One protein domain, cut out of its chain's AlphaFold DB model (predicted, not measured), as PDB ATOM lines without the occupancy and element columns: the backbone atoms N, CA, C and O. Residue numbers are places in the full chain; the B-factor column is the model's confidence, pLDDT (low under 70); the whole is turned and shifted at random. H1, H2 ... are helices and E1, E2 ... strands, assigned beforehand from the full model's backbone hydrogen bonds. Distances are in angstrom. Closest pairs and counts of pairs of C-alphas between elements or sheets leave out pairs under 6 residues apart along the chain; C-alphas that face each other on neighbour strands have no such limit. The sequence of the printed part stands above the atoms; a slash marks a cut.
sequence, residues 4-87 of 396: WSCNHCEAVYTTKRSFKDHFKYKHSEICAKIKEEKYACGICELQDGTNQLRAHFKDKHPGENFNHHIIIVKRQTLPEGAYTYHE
ATOM      1  N   TRP A   4     -75.685 -45.225  39.448       97.44
ATOM      2  CA  TRP A   4     -77.039 -45.760  39.297       97.44
ATOM      3  C   TRP A   4     -77.352 -46.642  40.507       97.44
ATOM      4  O   TRP A   4     -76.853 -47.763  40.598       97.44
ATOM      5  N   SER A   5     -78.135 -46.126  41.449       97.75
ATOM      6  CA  SER A   5     -78.678 -46.875  42.586       97.75
ATOM      7  C   SER A   5     -79.918 -47.666  42.175       97.75
ATOM      8  O   SER A   5     -80.717 -47.217  41.350       97.75
ATOM      9  N   CYS A   6     -80.089 -48.849  42.761       97.19
ATOM     10  CA  CYS A   6     -81.357 -49.564  42.719       97.19
ATOM     11  C   CYS A   6     -82.304 -49.046  43.806       97.19
ATOM     12  O   CYS A   6     -81.883 -48.722  44.910       97.19
ATOM     13  N   ASN A   7     -83.603 -49.001  43.502       96.56
ATOM     14  CA  ASN A   7     -84.633 -48.575  44.457       96.56
ATOM     15  C   ASN A   7     -85.320 -49.777  45.140       96.56
ATOM     16  O   ASN A   7     -86.347 -49.629  45.799       96.56
ATOM     17  N   HIS A   8     -84.766 -50.980  44.955       95.81
ATOM     18  CA  HIS A   8     -85.239 -52.242  45.538       95.81
ATOM     19  C   HIS A   8     -84.154 -52.972  46.355       95.81
ATOM     20  O   HIS A   8     -84.445 -53.978  46.995       95.81
ATOM     21  N   CYS A   9     -82.914 -52.473  46.342       96.81
ATOM     22  CA  CYS A   9     -81.837 -52.807  47.276       96.81
ATOM     23  C   CYS A   9     -80.727 -51.744  47.174       96.81
ATOM     24  O   CYS A   9     -80.649 -51.030  46.180       96.81
ATOM     25  N   GLU A  10     -79.827 -51.673  48.151       97.12
ATOM     26  CA  GLU A  10     -78.784 -50.633  48.268       97.12
ATOM     27  C   GLU A  10     -77.625 -50.758  47.249       97.12
ATOM     28  O   GLU A  10     -76.556 -50.173  47.412       97.12
ATOM     29  N   ALA A  11     -77.805 -51.532  46.176       97.81
ATOM     30  CA  ALA A  11     -76.775 -51.767  45.174       97.81
ATOM     31  C   ALA A  11     -76.571 -50.540  44.260       97.81
ATOM     32  O   ALA A  11     -77.502 -50.075  43.594       97.81
ATOM     33  N   VAL A  12     -75.328 -50.049  44.194       97.75
ATOM     34  CA  VAL A  12     -74.921 -48.882  43.393       97.75
ATOM     35  C   VAL A  12     -73.980 -49.301  42.263       97.75
ATOM     36  O   VAL A  12     -73.023 -50.045  42.469       97.75
ATOM     37  N   TYR A  13     -74.233 -48.787  41.057       97.69
ATOM     38  CA  TYR A  13     -73.527 -49.171  39.836       97.69
ATOM     39  C   TYR A  13     -72.895 -47.975  39.120       97.69
ATOM     40  O   TYR A  13     -73.554 -46.980  38.825       97.69
ATOM     41  N   THR A  14     -71.622 -48.107  38.746       97.25
ATOM     42  CA  THR A  14     -70.887 -47.123  37.928       97.25
ATOM     43  C   THR A  14     -71.272 -47.150  36.446       97.25
ATOM     44  O   THR A  14     -70.912 -46.240  35.700       97.25
ATOM     45  N   THR A  15     -72.015 -48.167  35.985       96.81
ATOM     46  CA  THR A  15     -72.477 -48.263  34.591       96.81
ATOM     47  C   THR A  15     -73.970 -48.562  34.502       96.81
ATOM     48  O   THR A  15     -74.514 -49.382  35.242       96.81
ATOM     49  N   LYS A  16     -74.629 -47.965  33.503       96.25
ATOM     50  CA  LYS A  16     -76.046 -48.222  33.197       96.25
ATOM     51  C   LYS A  16     -76.310 -49.662  32.724       96.25
ATOM     52  O   LYS A  16     -77.450 -50.118  32.776       96.25
ATOM     53  N   ARG A  17     -75.278 -50.377  32.249       96.19
ATOM     54  CA  ARG A  17     -75.379 -51.783  31.830       96.19
ATOM     55  C   ARG A  17     -75.446 -52.705  33.044       96.19
ATOM     56  O   ARG A  17     -76.442 -53.401  33.193       96.19
ATOM     57  N   SER A  18     -74.467 -52.622  33.947       97.38
ATOM     58  CA  SER A  18     -74.472 -53.412  35.183       97.38
ATOM     59  C   SER A  18     -75.696 -53.124  36.059       97.38
ATOM     60  O   SER A  18     -76.250 -54.064  36.615       97.38
ATOM     61  N   PHE A  19     -76.204 -51.884  36.073       96.94
ATOM     62  CA  PHE A  19     -77.502 -51.557  36.678       96.94
ATOM     63  C   PHE A  19     -78.686 -52.326  36.054       96.94
ATOM     64  O   PHE A  19     -79.479 -52.933  36.771       96.94
ATOM     65  N   LYS A  20     -78.809 -52.333  34.716       94.44
ATOM     66  CA  LYS A  20     -79.875 -53.069  34.010       94.44
ATOM     67  C   LYS A  20     -79.784 -54.578  34.223       94.44
ATOM     68  O   LYS A  20     -80.806 -55.217  34.458       94.44
ATOM     69  N   ASP A  21     -78.579 -55.132  34.128       95.88
ATOM     70  CA  ASP A  21     -78.341 -56.564  34.311       95.88
ATOM     71  C   ASP A  21     -78.645 -56.971  35.766       95.88
ATOM     72  O   ASP A  21     -79.352 -57.952  35.994       95.88
ATOM     73  N   HIS A  22     -78.239 -56.163  36.752       96.81
ATOM     74  CA  HIS A  22     -78.656 -56.315  38.149       96.81
ATOM     75  C   HIS A  22     -80.183 -56.333  38.299       96.81
ATOM     76  O   HIS A  22     -80.720 -57.289  38.855       96.81
ATOM     77  N   PHE A  23     -80.886 -55.321  37.778       95.06
ATOM     78  CA  PHE A  23     -82.341 -55.212  37.916       95.06
ATOM     79  C   PHE A  23     -83.044 -56.449  37.327       95.06
ATOM     80  O   PHE A  23     -83.904 -57.043  37.973       95.06
ATOM     81  N   LYS A  24     -82.589 -56.916  36.155       93.81
ATOM     82  CA  LYS A  24     -83.088 -58.129  35.490       93.81
ATOM     83  C   LYS A  24     -82.893 -59.409  36.319       93.81
ATOM     84  O   LYS A  24     -83.793 -60.245  36.340       93.81
ATOM     85  N   TYR A  25     -81.733 -59.596  36.957       96.00
ATOM     86  CA  TYR A  25     -81.386 -60.860  37.630       96.00
ATOM     87  C   TYR A  25     -81.670 -60.891  39.141       96.00
ATOM     88  O   TYR A  25     -81.868 -61.972  39.687       96.00
ATOM     89  N   LYS A  26     -81.690 -59.741  39.828       96.94
ATOM     90  CA  LYS A  26     -81.982 -59.639  41.272       96.94
ATOM     91  C   LYS A  26     -83.407 -59.190  41.585       96.94
ATOM     92  O   LYS A  26     -83.891 -59.482  42.673       96.94
ATOM     93  N   HIS A  27     -84.085 -58.542  40.641       95.25
ATOM     94  CA  HIS A  27     -85.474 -58.101  40.782       95.25
ATOM     95  C   HIS A  27     -86.355 -58.674  39.661       95.25
ATOM     96  O   HIS A  27     -87.288 -58.031  39.182       95.25
ATOM     97  N   SER A  28     -86.079 -59.923  39.268       89.69
ATOM     98  CA  SER A  28     -86.799 -60.676  38.231       89.69
ATOM     99  C   SER A  28     -88.310 -60.764  38.482       89.69
ATOM    100  O   SER A  28     -89.087 -60.649  37.540       89.69
ATOM    101  N   GLU A  29     -88.750 -60.876  39.737       89.81
ATOM    102  CA  GLU A  29     -90.171 -60.820  40.123       89.81
ATOM    103  C   GLU A  29     -90.827 -59.465  39.820       89.81
ATOM    104  O   GLU A  29     -92.009 -59.390  39.479       89.81
ATOM    105  N   ILE A  30     -90.059 -58.379  39.936       87.69
ATOM    106  CA  ILE A  30     -90.510 -57.024  39.618       87.69
ATOM    107  C   ILE A  30     -90.509 -56.850  38.096       87.69
ATOM    108  O   ILE A  30     -91.492 -56.355  37.552       87.69
ATOM    109  N   CYS A  31     -89.499 -57.368  37.386       81.44
ATOM    110  CA  CYS A  31     -89.523 -57.483  35.923       81.44
ATOM    111  C   CYS A  31     -90.717 -58.301  35.403       81.44
ATOM    112  O   CYS A  31     -91.295 -57.920  34.397       81.44
ATOM    113  N   ALA A  32     -91.135 -59.370  36.085       78.25
ATOM    114  CA  ALA A  32     -92.320 -60.146  35.708       78.25
ATOM    115  C   ALA A  32     -93.642 -59.384  35.951       78.25
ATOM    116  O   ALA A  32     -94.635 -59.610  35.257       78.25
ATOM    117  N   LYS A  33     -93.665 -58.461  36.926       73.06
ATOM    118  CA  LYS A  33     -94.804 -57.562  37.199       73.06
ATOM    119  C   LYS A  33     -94.840 -56.342  36.271       73.06
ATOM    120  O   LYS A  33     -95.933 -55.872  35.957       73.06
ATOM    121  N   ILE A  34     -93.687 -55.863  35.799       70.62
ATOM    122  CA  ILE A  34     -93.558 -54.913  34.681       70.62
ATOM    123  C   ILE A  34     -93.781 -55.714  33.395       70.62
ATOM    124  O   ILE A  34     -92.831 -56.095  32.714       70.62
ATOM    125  N   LYS A  35     -95.047 -56.053  33.115       60.78
ATOM    126  CA  LYS A  35     -95.389 -57.022  32.069       60.78
ATOM    127  C   LYS A  35     -94.774 -56.591  30.746       60.78
ATOM    128  O   LYS A  35     -94.850 -55.417  30.381       60.78
ATOM    129  N   GLU A  36     -94.179 -57.568  30.066       69.25
ATOM    130  CA  GLU A  36     -93.483 -57.397  28.793       69.25
ATOM    131  C   GLU A  36     -94.297 -56.507  27.848       69.25
ATOM    132  O   GLU A  36     -95.521 -56.656  27.757       69.25
ATOM    133  N   GLU A  37     -93.628 -55.573  27.159       80.81
ATOM    134  CA  GLU A  37     -94.284 -54.755  26.135       80.81
ATOM    135  C   GLU A  37     -94.995 -55.702  25.162       80.81
ATOM    136  O   GLU A  37     -94.353 -56.521  24.506       80.81
ATOM    137  N   LYS A  38     -96.330 -55.637  25.106       86.12
ATOM    138  CA  LYS A  38     -97.095 -56.468  24.174       86.12
ATOM    139  C   LYS A  38     -97.098 -55.808  22.808       86.12
ATOM    140  O   LYS A  38     -97.555 -54.669  22.665       86.12
ATOM    141  N   TYR A  39     -96.616 -56.546  21.819       92.38
ATOM    142  CA  TYR A  39     -96.532 -56.127  20.432       92.38
ATOM    143  C   TYR A  39     -97.604 -56.865  19.627       92.38
ATOM    144  O   TYR A  39     -97.747 -58.081  19.739       92.38
ATOM    145  N   ALA A  40     -98.359 -56.132  18.816       94.69
ATOM    146  CA  ALA A  40     -99.234 -56.706  17.807       94.69
ATOM    147  C   ALA A  40     -98.515 -56.767  16.465       94.69
ATOM    148  O   ALA A  40     -97.694 -55.898  16.143       94.69
ATOM    149  N   CYS A  41     -98.893 -57.753  15.661       97.12
ATOM    150  CA  CYS A  41     -98.697 -57.673  14.226       97.12
ATOM    151  C   CYS A  41     -99.585 -56.548  13.659       97.12
ATOM    152  O   CYS A  41    -100.732 -56.377  14.059       97.12
ATOM    153  N   GLY A  42     -99.052 -55.760  12.727       96.44
ATOM    154  CA  GLY A  42     -99.808 -54.757  11.972       96.44
ATOM    155  C   GLY A  42    -100.550 -55.327  10.759       96.44
ATOM    156  O   GLY A  42    -101.186 -54.569  10.036       96.44
ATOM    157  N   ILE A  43    -100.432 -56.639  10.514       96.88
ATOM    158  CA  ILE A  43    -100.995 -57.356   9.356       96.88
ATOM    159  C   ILE A  43    -102.086 -58.357   9.795       96.88
ATOM    160  O   ILE A  43    -102.989 -58.665   9.023       96.88
ATOM    161  N   CYS A  44    -102.051 -58.843  11.041       96.31
ATOM    162  CA  CYS A  44    -103.110 -59.669  11.630       96.31
ATOM    163  C   CYS A  44    -103.226 -59.455  13.151       96.31
ATOM    164  O   CYS A  44    -102.370 -58.836  13.770       96.31
ATOM    165  N   GLU A  45    -104.271 -59.999  13.773       93.44
ATOM    166  CA  GLU A  45    -104.652 -59.694  15.163       93.44
ATOM    167  C   GLU A  45    -103.776 -60.349  16.257       93.44
ATOM    168  O   GLU A  45    -104.093 -60.244  17.444       93.44
ATOM    169  N   LEU A  46    -102.669 -61.022  15.909       95.69
ATOM    170  CA  LEU A  46    -101.809 -61.682  16.899       95.69
ATOM    171  C   LEU A  46    -101.103 -60.658  17.807       95.69
ATOM    172  O   LEU A  46    -100.410 -59.764  17.319       95.69
ATOM    173  N   GLN A  47    -101.223 -60.839  19.131       93.94
ATOM    174  CA  GLN A  47    -100.577 -60.005  20.153       93.94
ATOM    175  C   GLN A  47     -99.684 -60.831  21.085       93.94
ATOM    176  O   GLN A  47    -100.182 -61.626  21.887       93.94
ATOM    177  N   ASP A  48     -98.375 -60.590  21.045       92.81
ATOM    178  CA  ASP A  48     -97.390 -61.407  21.758       92.81
ATOM    179  C   ASP A  48     -96.118 -60.619  22.153       92.81
ATOM    180  O   ASP A  48     -95.980 -59.426  21.868       92.81
ATOM    181  N   GLY A  49     -95.182 -61.273  22.841       92.44
ATOM    182  CA  GLY A  49     -93.831 -60.767  23.079       92.44
ATOM    183  C   GLY A  49     -92.974 -60.785  21.805       92.44
ATOM    184  O   GLY A  49     -93.198 -61.584  20.893       92.44
ATOM    185  N   THR A  50     -91.946 -59.927  21.744       90.81
ATOM    186  CA  THR A  50     -91.083 -59.717  20.555       90.81
ATOM    187  C   THR A  50     -90.582 -61.001  19.895       90.81
ATOM    188  O   THR A  50     -90.548 -61.077  18.668       90.81
ATOM    189  N   ASN A  51     -90.164 -61.993  20.683       90.69
ATOM    190  CA  ASN A  51     -89.588 -63.235  20.161       90.69
ATOM    191  C   ASN A  51     -90.634 -64.098  19.442       90.69
ATOM    192  O   ASN A  51     -90.372 -64.578  18.339       90.69
ATOM    193  N   GLN A  52     -91.824 -64.245  20.033       94.12
ATOM    194  CA  GLN A  52     -92.924 -65.010  19.440       94.12
ATOM    195  C   GLN A  52     -93.487 -64.276  18.218       94.12
ATOM    196  O   GLN A  52     -93.676 -64.882  17.164       94.12
ATOM    197  N   LEU A  53     -93.616 -62.944  18.296       94.81
ATOM    198  CA  LEU A  53     -94.036 -62.127  17.159       94.81
ATOM    199  C   LEU A  53     -93.036 -62.197  15.986       94.81
ATOM    200  O   LEU A  53     -93.447 -62.221  14.828       94.81
ATOM    201  N   ARG A  54     -91.725 -62.283  16.255       94.94
ATOM    202  CA  ARG A  54     -90.698 -62.431  15.208       94.94
ATOM    203  C   ARG A  54     -90.758 -63.792  14.509       94.94
ATOM    204  O   ARG A  54     -90.559 -63.842  13.298       94.94
ATOM    205  N   ALA A  55     -91.042 -64.870  15.243       96.00
ATOM    206  CA  ALA A  55     -91.307 -66.178  14.642       96.00
ATOM    207  C   ALA A  55     -92.576 -66.124  13.773       96.00
ATOM    208  O   ALA A  55     -92.528 -66.435  12.587       96.00
ATOM    209  N   HIS A  56     -93.668 -65.581  14.318       96.31
ATOM    210  CA  HIS A  56     -94.917 -65.364  13.591       96.31
ATOM    211  C   HIS A  56     -94.730 -64.597  12.267       96.31
ATOM    212  O   HIS A  56     -95.268 -65.029  11.249       96.31
ATOM    213  N   PHE A  57     -93.946 -63.512  12.238       96.81
ATOM    214  CA  PHE A  57     -93.659 -62.790  10.990       96.81
ATOM    215  C   PHE A  57     -92.976 -63.675   9.946       96.81
ATOM    216  O   PHE A  57     -93.381 -63.674   8.787       96.81
ATOM    217  N   LYS A  58     -91.985 -64.473  10.357       96.62
ATOM    218  CA  LYS A  58     -91.284 -65.405   9.466       96.62
ATOM    219  C   LYS A  58     -92.226 -66.466   8.877       96.62
ATOM    220  O   LYS A  58     -92.081 -66.820   7.710       96.62
ATOM    221  N   ASP A  59     -93.186 -66.937   9.673       97.81
ATOM    222  CA  ASP A  59     -94.025 -68.096   9.344       97.81
ATOM    223  C   ASP A  59     -95.383 -67.726   8.709       97.81
ATOM    224  O   ASP A  59     -96.016 -68.568   8.070       97.81
ATOM    225  N   LYS A  60     -95.865 -66.487   8.898       97.81
ATOM    226  CA  LYS A  60     -97.174 -65.999   8.406       97.81
ATOM    227  C   LYS A  60     -97.097 -64.787   7.482       97.81
ATOM    228  O   LYS A  60     -98.031 -64.580   6.713       97.81
ATOM    229  N   HIS A  61     -96.005 -64.025   7.519       96.50
ATOM    230  CA  HIS A  61     -95.796 -62.841   6.682       96.50
ATOM    231  C   HIS A  61     -94.427 -62.885   5.961       96.50
ATOM    232  O   HIS A  61     -93.642 -61.937   6.060       96.50
ATOM    233  N   PRO A  62     -94.091 -63.985   5.249       96.44
ATOM    234  CA  PRO A  62     -92.807 -64.118   4.567       96.44
ATOM    235  C   PRO A  62     -92.648 -63.046   3.479       96.44
ATOM    236  O   PRO A  62     -93.487 -62.917   2.591       96.44
ATOM    237  N   GLY A  63     -91.549 -62.293   3.552       95.00
ATOM    238  CA  GLY A  63     -91.266 -61.144   2.684       95.00
ATOM    239  C   GLY A  63     -91.531 -59.788   3.345       95.00
ATOM    240  O   GLY A  63     -90.892 -58.808   2.970       95.00
ATOM    241  N   GLU A  64     -92.382 -59.730   4.373       94.88
ATOM    242  CA  GLU A  64     -92.693 -58.482   5.073       94.88
ATOM    243  C   GLU A  64     -91.651 -58.129   6.138       94.88
ATOM    244  O   GLU A  64     -91.138 -58.977   6.876       94.88
ATOM    245  N   ASN A  65     -91.337 -56.836   6.251       90.69
ATOM    246  CA  ASN A  65     -90.335 -56.373   7.203       90.69
ATOM    247  C   ASN A  65     -90.945 -56.222   8.604       90.69
ATOM    248  O   ASN A  65     -91.660 -55.257   8.879       90.69
ATOM    249  N   PHE A  66     -90.570 -57.140   9.503       89.50
ATOM    250  CA  PHE A  66     -90.881 -57.130  10.939       89.50
ATOM    251  C   PHE A  66     -90.864 -55.720  11.556       89.50
ATOM    252  O   PHE A  66     -91.785 -55.358  12.276       89.50
ATOM    253  N   ASN A  67     -89.870 -54.884  11.239       89.44
ATOM    254  CA  ASN A  67     -89.718 -53.565  11.862       89.44
ATOM    255  C   ASN A  67     -90.759 -52.518  11.414       89.44
ATOM    256  O   ASN A  67     -90.954 -51.541  12.132       89.44
ATOM    257  N   HIS A  68     -91.415 -52.686  10.259       88.81
ATOM    258  CA  HIS A  68     -92.423 -51.736   9.757       88.81
ATOM    259  C   HIS A  68     -93.847 -52.049  10.238       88.81
ATOM    260  O   HIS A  68     -94.691 -51.157  10.265       88.81
ATOM    261  N   HIS A  69     -94.112 -53.293  10.645       88.06
ATOM    262  CA  HIS A  69     -95.457 -53.788  10.951       88.06
ATOM    263  C   HIS A  69     -95.595 -54.270  12.406       88.06
ATOM    264  O   HIS A  69     -96.343 -55.204  12.690       88.06
ATOM    265  N   ILE A  70     -94.892 -53.626  13.341       90.62
ATOM    266  CA  ILE A  70     -95.072 -53.818  14.787       90.62
ATOM    267  C   ILE A  70     -95.870 -52.653  15.361       90.62
ATOM    268  O   ILE A  70     -95.457 -51.498  15.264       90.62
ATOM    269  N   ILE A  71     -96.970 -52.967  16.044       90.31
ATOM    270  CA  ILE A  71     -97.745 -51.993  16.815       90.31
ATOM    271  C   ILE A  71     -97.514 -52.269  18.304       90.31
ATOM    272  O   ILE A  71     -97.747 -53.376  18.785       90.31
ATOM    273  N   ILE A  72     -97.059 -51.268  19.061       87.94
ATOM    274  CA  ILE A  72     -96.896 -51.388  20.520       87.94
ATOM    275  C   ILE A  72     -98.277 -51.233  21.168       87.94
ATOM    276  O   ILE A  72     -98.747 -50.116  21.374       87.94
ATOM    277  N   VAL A  73     -98.934 -52.350  21.492       83.38
ATOM    278  CA  VAL A  73    -100.305 -52.363  22.043       83.38
ATOM    279  C   VAL A  73    -100.330 -51.830  23.470       83.38
ATOM    280  O   VAL A  73    -101.260 -51.129  23.870       83.38
ATOM    281  N   LYS A  74     -99.321 -52.191  24.272       74.62
ATOM    282  CA  LYS A  74     -99.259 -51.783  25.677       74.62
ATOM    283  C   LYS A  74     -97.819 -51.693  26.173       74.62
ATOM    284  O   LYS A  74     -97.218 -52.689  26.565       74.62
ATOM    285  N   ARG A  75     -97.288 -50.468  26.205       56.12
ATOM    286  CA  ARG A  75     -96.090 -50.125  26.980       56.12
ATOM    287  C   ARG A  75     -96.500 -49.905  28.436       56.12
ATOM    288  O   ARG A  75     -97.082 -48.873  28.758       56.12
ATOM    289  N   GLN A  76     -96.177 -50.851  29.316       57.56
ATOM    290  CA  GLN A  76     -96.074 -50.539  30.742       57.56
ATOM    291  C   GLN A  76     -94.712 -49.883  30.971       57.56
ATOM    292  O   GLN A  76     -93.677 -50.544  30.929       57.56
ATOM    293  N   THR A  77     -94.695 -48.564  31.160       49.97
ATOM    294  CA  THR A  77     -93.490 -47.880  31.630       49.97
ATOM    295  C   THR A  77     -93.128 -48.375  33.029       49.97
ATOM    296  O   THR A  77     -94.003 -48.674  33.843       49.97
ATOM    297  N   LEU A  78     -91.826 -48.415  33.328       55.38
ATOM    298  CA  LEU A  78     -91.354 -48.454  34.714       55.38
ATOM    299  C   LEU A  78     -92.053 -47.334  35.508       55.38
ATOM    300  O   LEU A  78     -92.171 -46.225  34.972       55.38
ATOM    301  N   PRO A  79     -92.495 -47.575  36.756       52.56
ATOM    302  CA  PRO A  79     -93.056 -46.511  37.581       52.56
ATOM    303  C   PRO A  79     -92.029 -45.380  37.748       52.56
ATOM    304  O   PRO A  79     -90.828 -45.642  37.880       52.56
ATOM    305  N   GLU A  80     -92.493 -44.124  37.731       46.28
ATOM    306  CA  GLU A  80     -91.648 -42.922  37.835       46.28
ATOM    307  C   GLU A  80     -91.014 -42.779  39.230       46.28
ATOM    308  O   GLU A  80     -91.435 -41.971  40.059       46.28
ATOM    309  N   GLY A  81     -90.000 -43.603  39.478       60.19
ATOM    310  CA  GLY A  81     -89.394 -43.822  40.787       60.19
ATOM    311  C   GLY A  81     -88.679 -45.172  40.933       60.19
ATOM    312  O   GLY A  81     -88.270 -45.504  42.037       60.19
ATOM    313  N   ALA A  82     -88.509 -45.958  39.858       55.62
ATOM    314  CA  ALA A  82     -87.769 -47.230  39.887       55.62
ATOM    315  C   ALA A  82     -86.228 -47.086  39.952       55.62
ATOM    316  O   ALA A  82     -85.532 -48.071  40.192       55.62
ATOM    317  N   TYR A  83     -85.690 -45.883  39.727       65.25
ATOM    318  CA  TYR A  83     -84.280 -45.542  39.944       65.25
ATOM    319  C   TYR A  83     -84.153 -44.078  40.379       65.25
ATOM    320  O   TYR A  83     -84.843 -43.210  39.839       65.25
ATOM    321  N   THR A  84     -83.269 -43.782  41.330       60.84
ATOM    322  CA  THR A  84     -82.826 -42.409  41.619       60.84
ATOM    323  C   THR A  84     -81.572 -42.060  40.815       60.84
ATOM    324  O   THR A  84     -80.692 -42.889  40.595       60.84
ATOM    325  N   TYR A  85     -81.478 -40.808  40.358       55.19
ATOM    326  CA  TYR A  85     -80.237 -40.244  39.827       55.19
ATOM    327  C   TYR A  85     -79.566 -39.430  40.932       55.19
ATOM    328  O   TYR A  85     -80.108 -38.413  41.361       55.19
ATOM    329  N   HIS A  86     -78.390 -39.871  41.375       61.19
ATOM    330  CA  HIS A  86     -77.576 -39.128  42.330       61.19
ATOM    331  C   HIS A  86     -76.490 -38.354  41.583       61.19
ATOM    332  O   HIS A  86     -75.506 -38.916  41.096       61.19
ATOM    333  N   GLU A  87     -76.702 -37.044  41.482       46.84
ATOM    334  CA  GLU A  87     -75.703 -36.088  41.011       46.84
ATOM    335  C   GLU A  87     -74.519 -36.075  42.002       46.84
ATOM    336  O   GLU A  87     -74.753 -36.073  43.213       46.84
TER     337      GLU A  87
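This is residues 4 to 87 of the 396 residues of the protein "C2H2-type domain-containing protein" of Peltaster fructicola (UniProt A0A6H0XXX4). Two small, separate lobes stand at the two ends of a rod: one is the two-stranded sheet of E1 and E2 with H3 packed on it chiefly at E1, the other holds H1 and H2 with residues 4 to 15. Thin stretches of chain join them, residues 34 to 37 going out and residues 75 to 78 coming back. The 84 printed residues have three named helices and two named strands, in the order H1 H2 E1 H3 E2, with the sheet antiparallel; the class is mixed, and under half of the residues are in named elements. The whole is loose, with a radius of gyration of the C-alphas of 16.7 A, and spans 47 by 23 by 20 A.

E1, residues 38 to 41, and E2, residues 70 to 74, are antiparallel neighbours at 146 degrees; N 40 and O 71 are within hydrogen-bond range at 2.8 A, N 71 and O 40 at 3.0 A. Residues 39 to 40 of E1 also pair, antiparallel, with residues 47 to 48. H3, residues 50 to 60, comes closest to E1 at the C-alphas of Tyr 39 and Thr 50, 6.5 A apart. H1, residues 16 to 26, is apart from E1, E2 and H3. H1 and H2, residues 28 to 33, are close but not clearly touching, with closest C-alphas Lys 24 and Cys 31 at 6.5 A. Their lines are about perpendicular, at 85 degrees. In H1, H2 and H3 every O i to N i+4 pair is within hydrogen-bond range.

E2 is 11.8 A long and ends at C-alpha 74 (-99.259, -51.783, 25.677). H3 measures 15.0 A and H1 15.2 A. H1 begins at C-alpha 16 (-76.046, -48.222, 33.197).

The two farthest C-alphas, Lys 60 and Glu 87, are 49.2 A apart. The printed part has no cut, and no link is long. pLDDT is under 70 at residues 35 to 36 and 75 to 87.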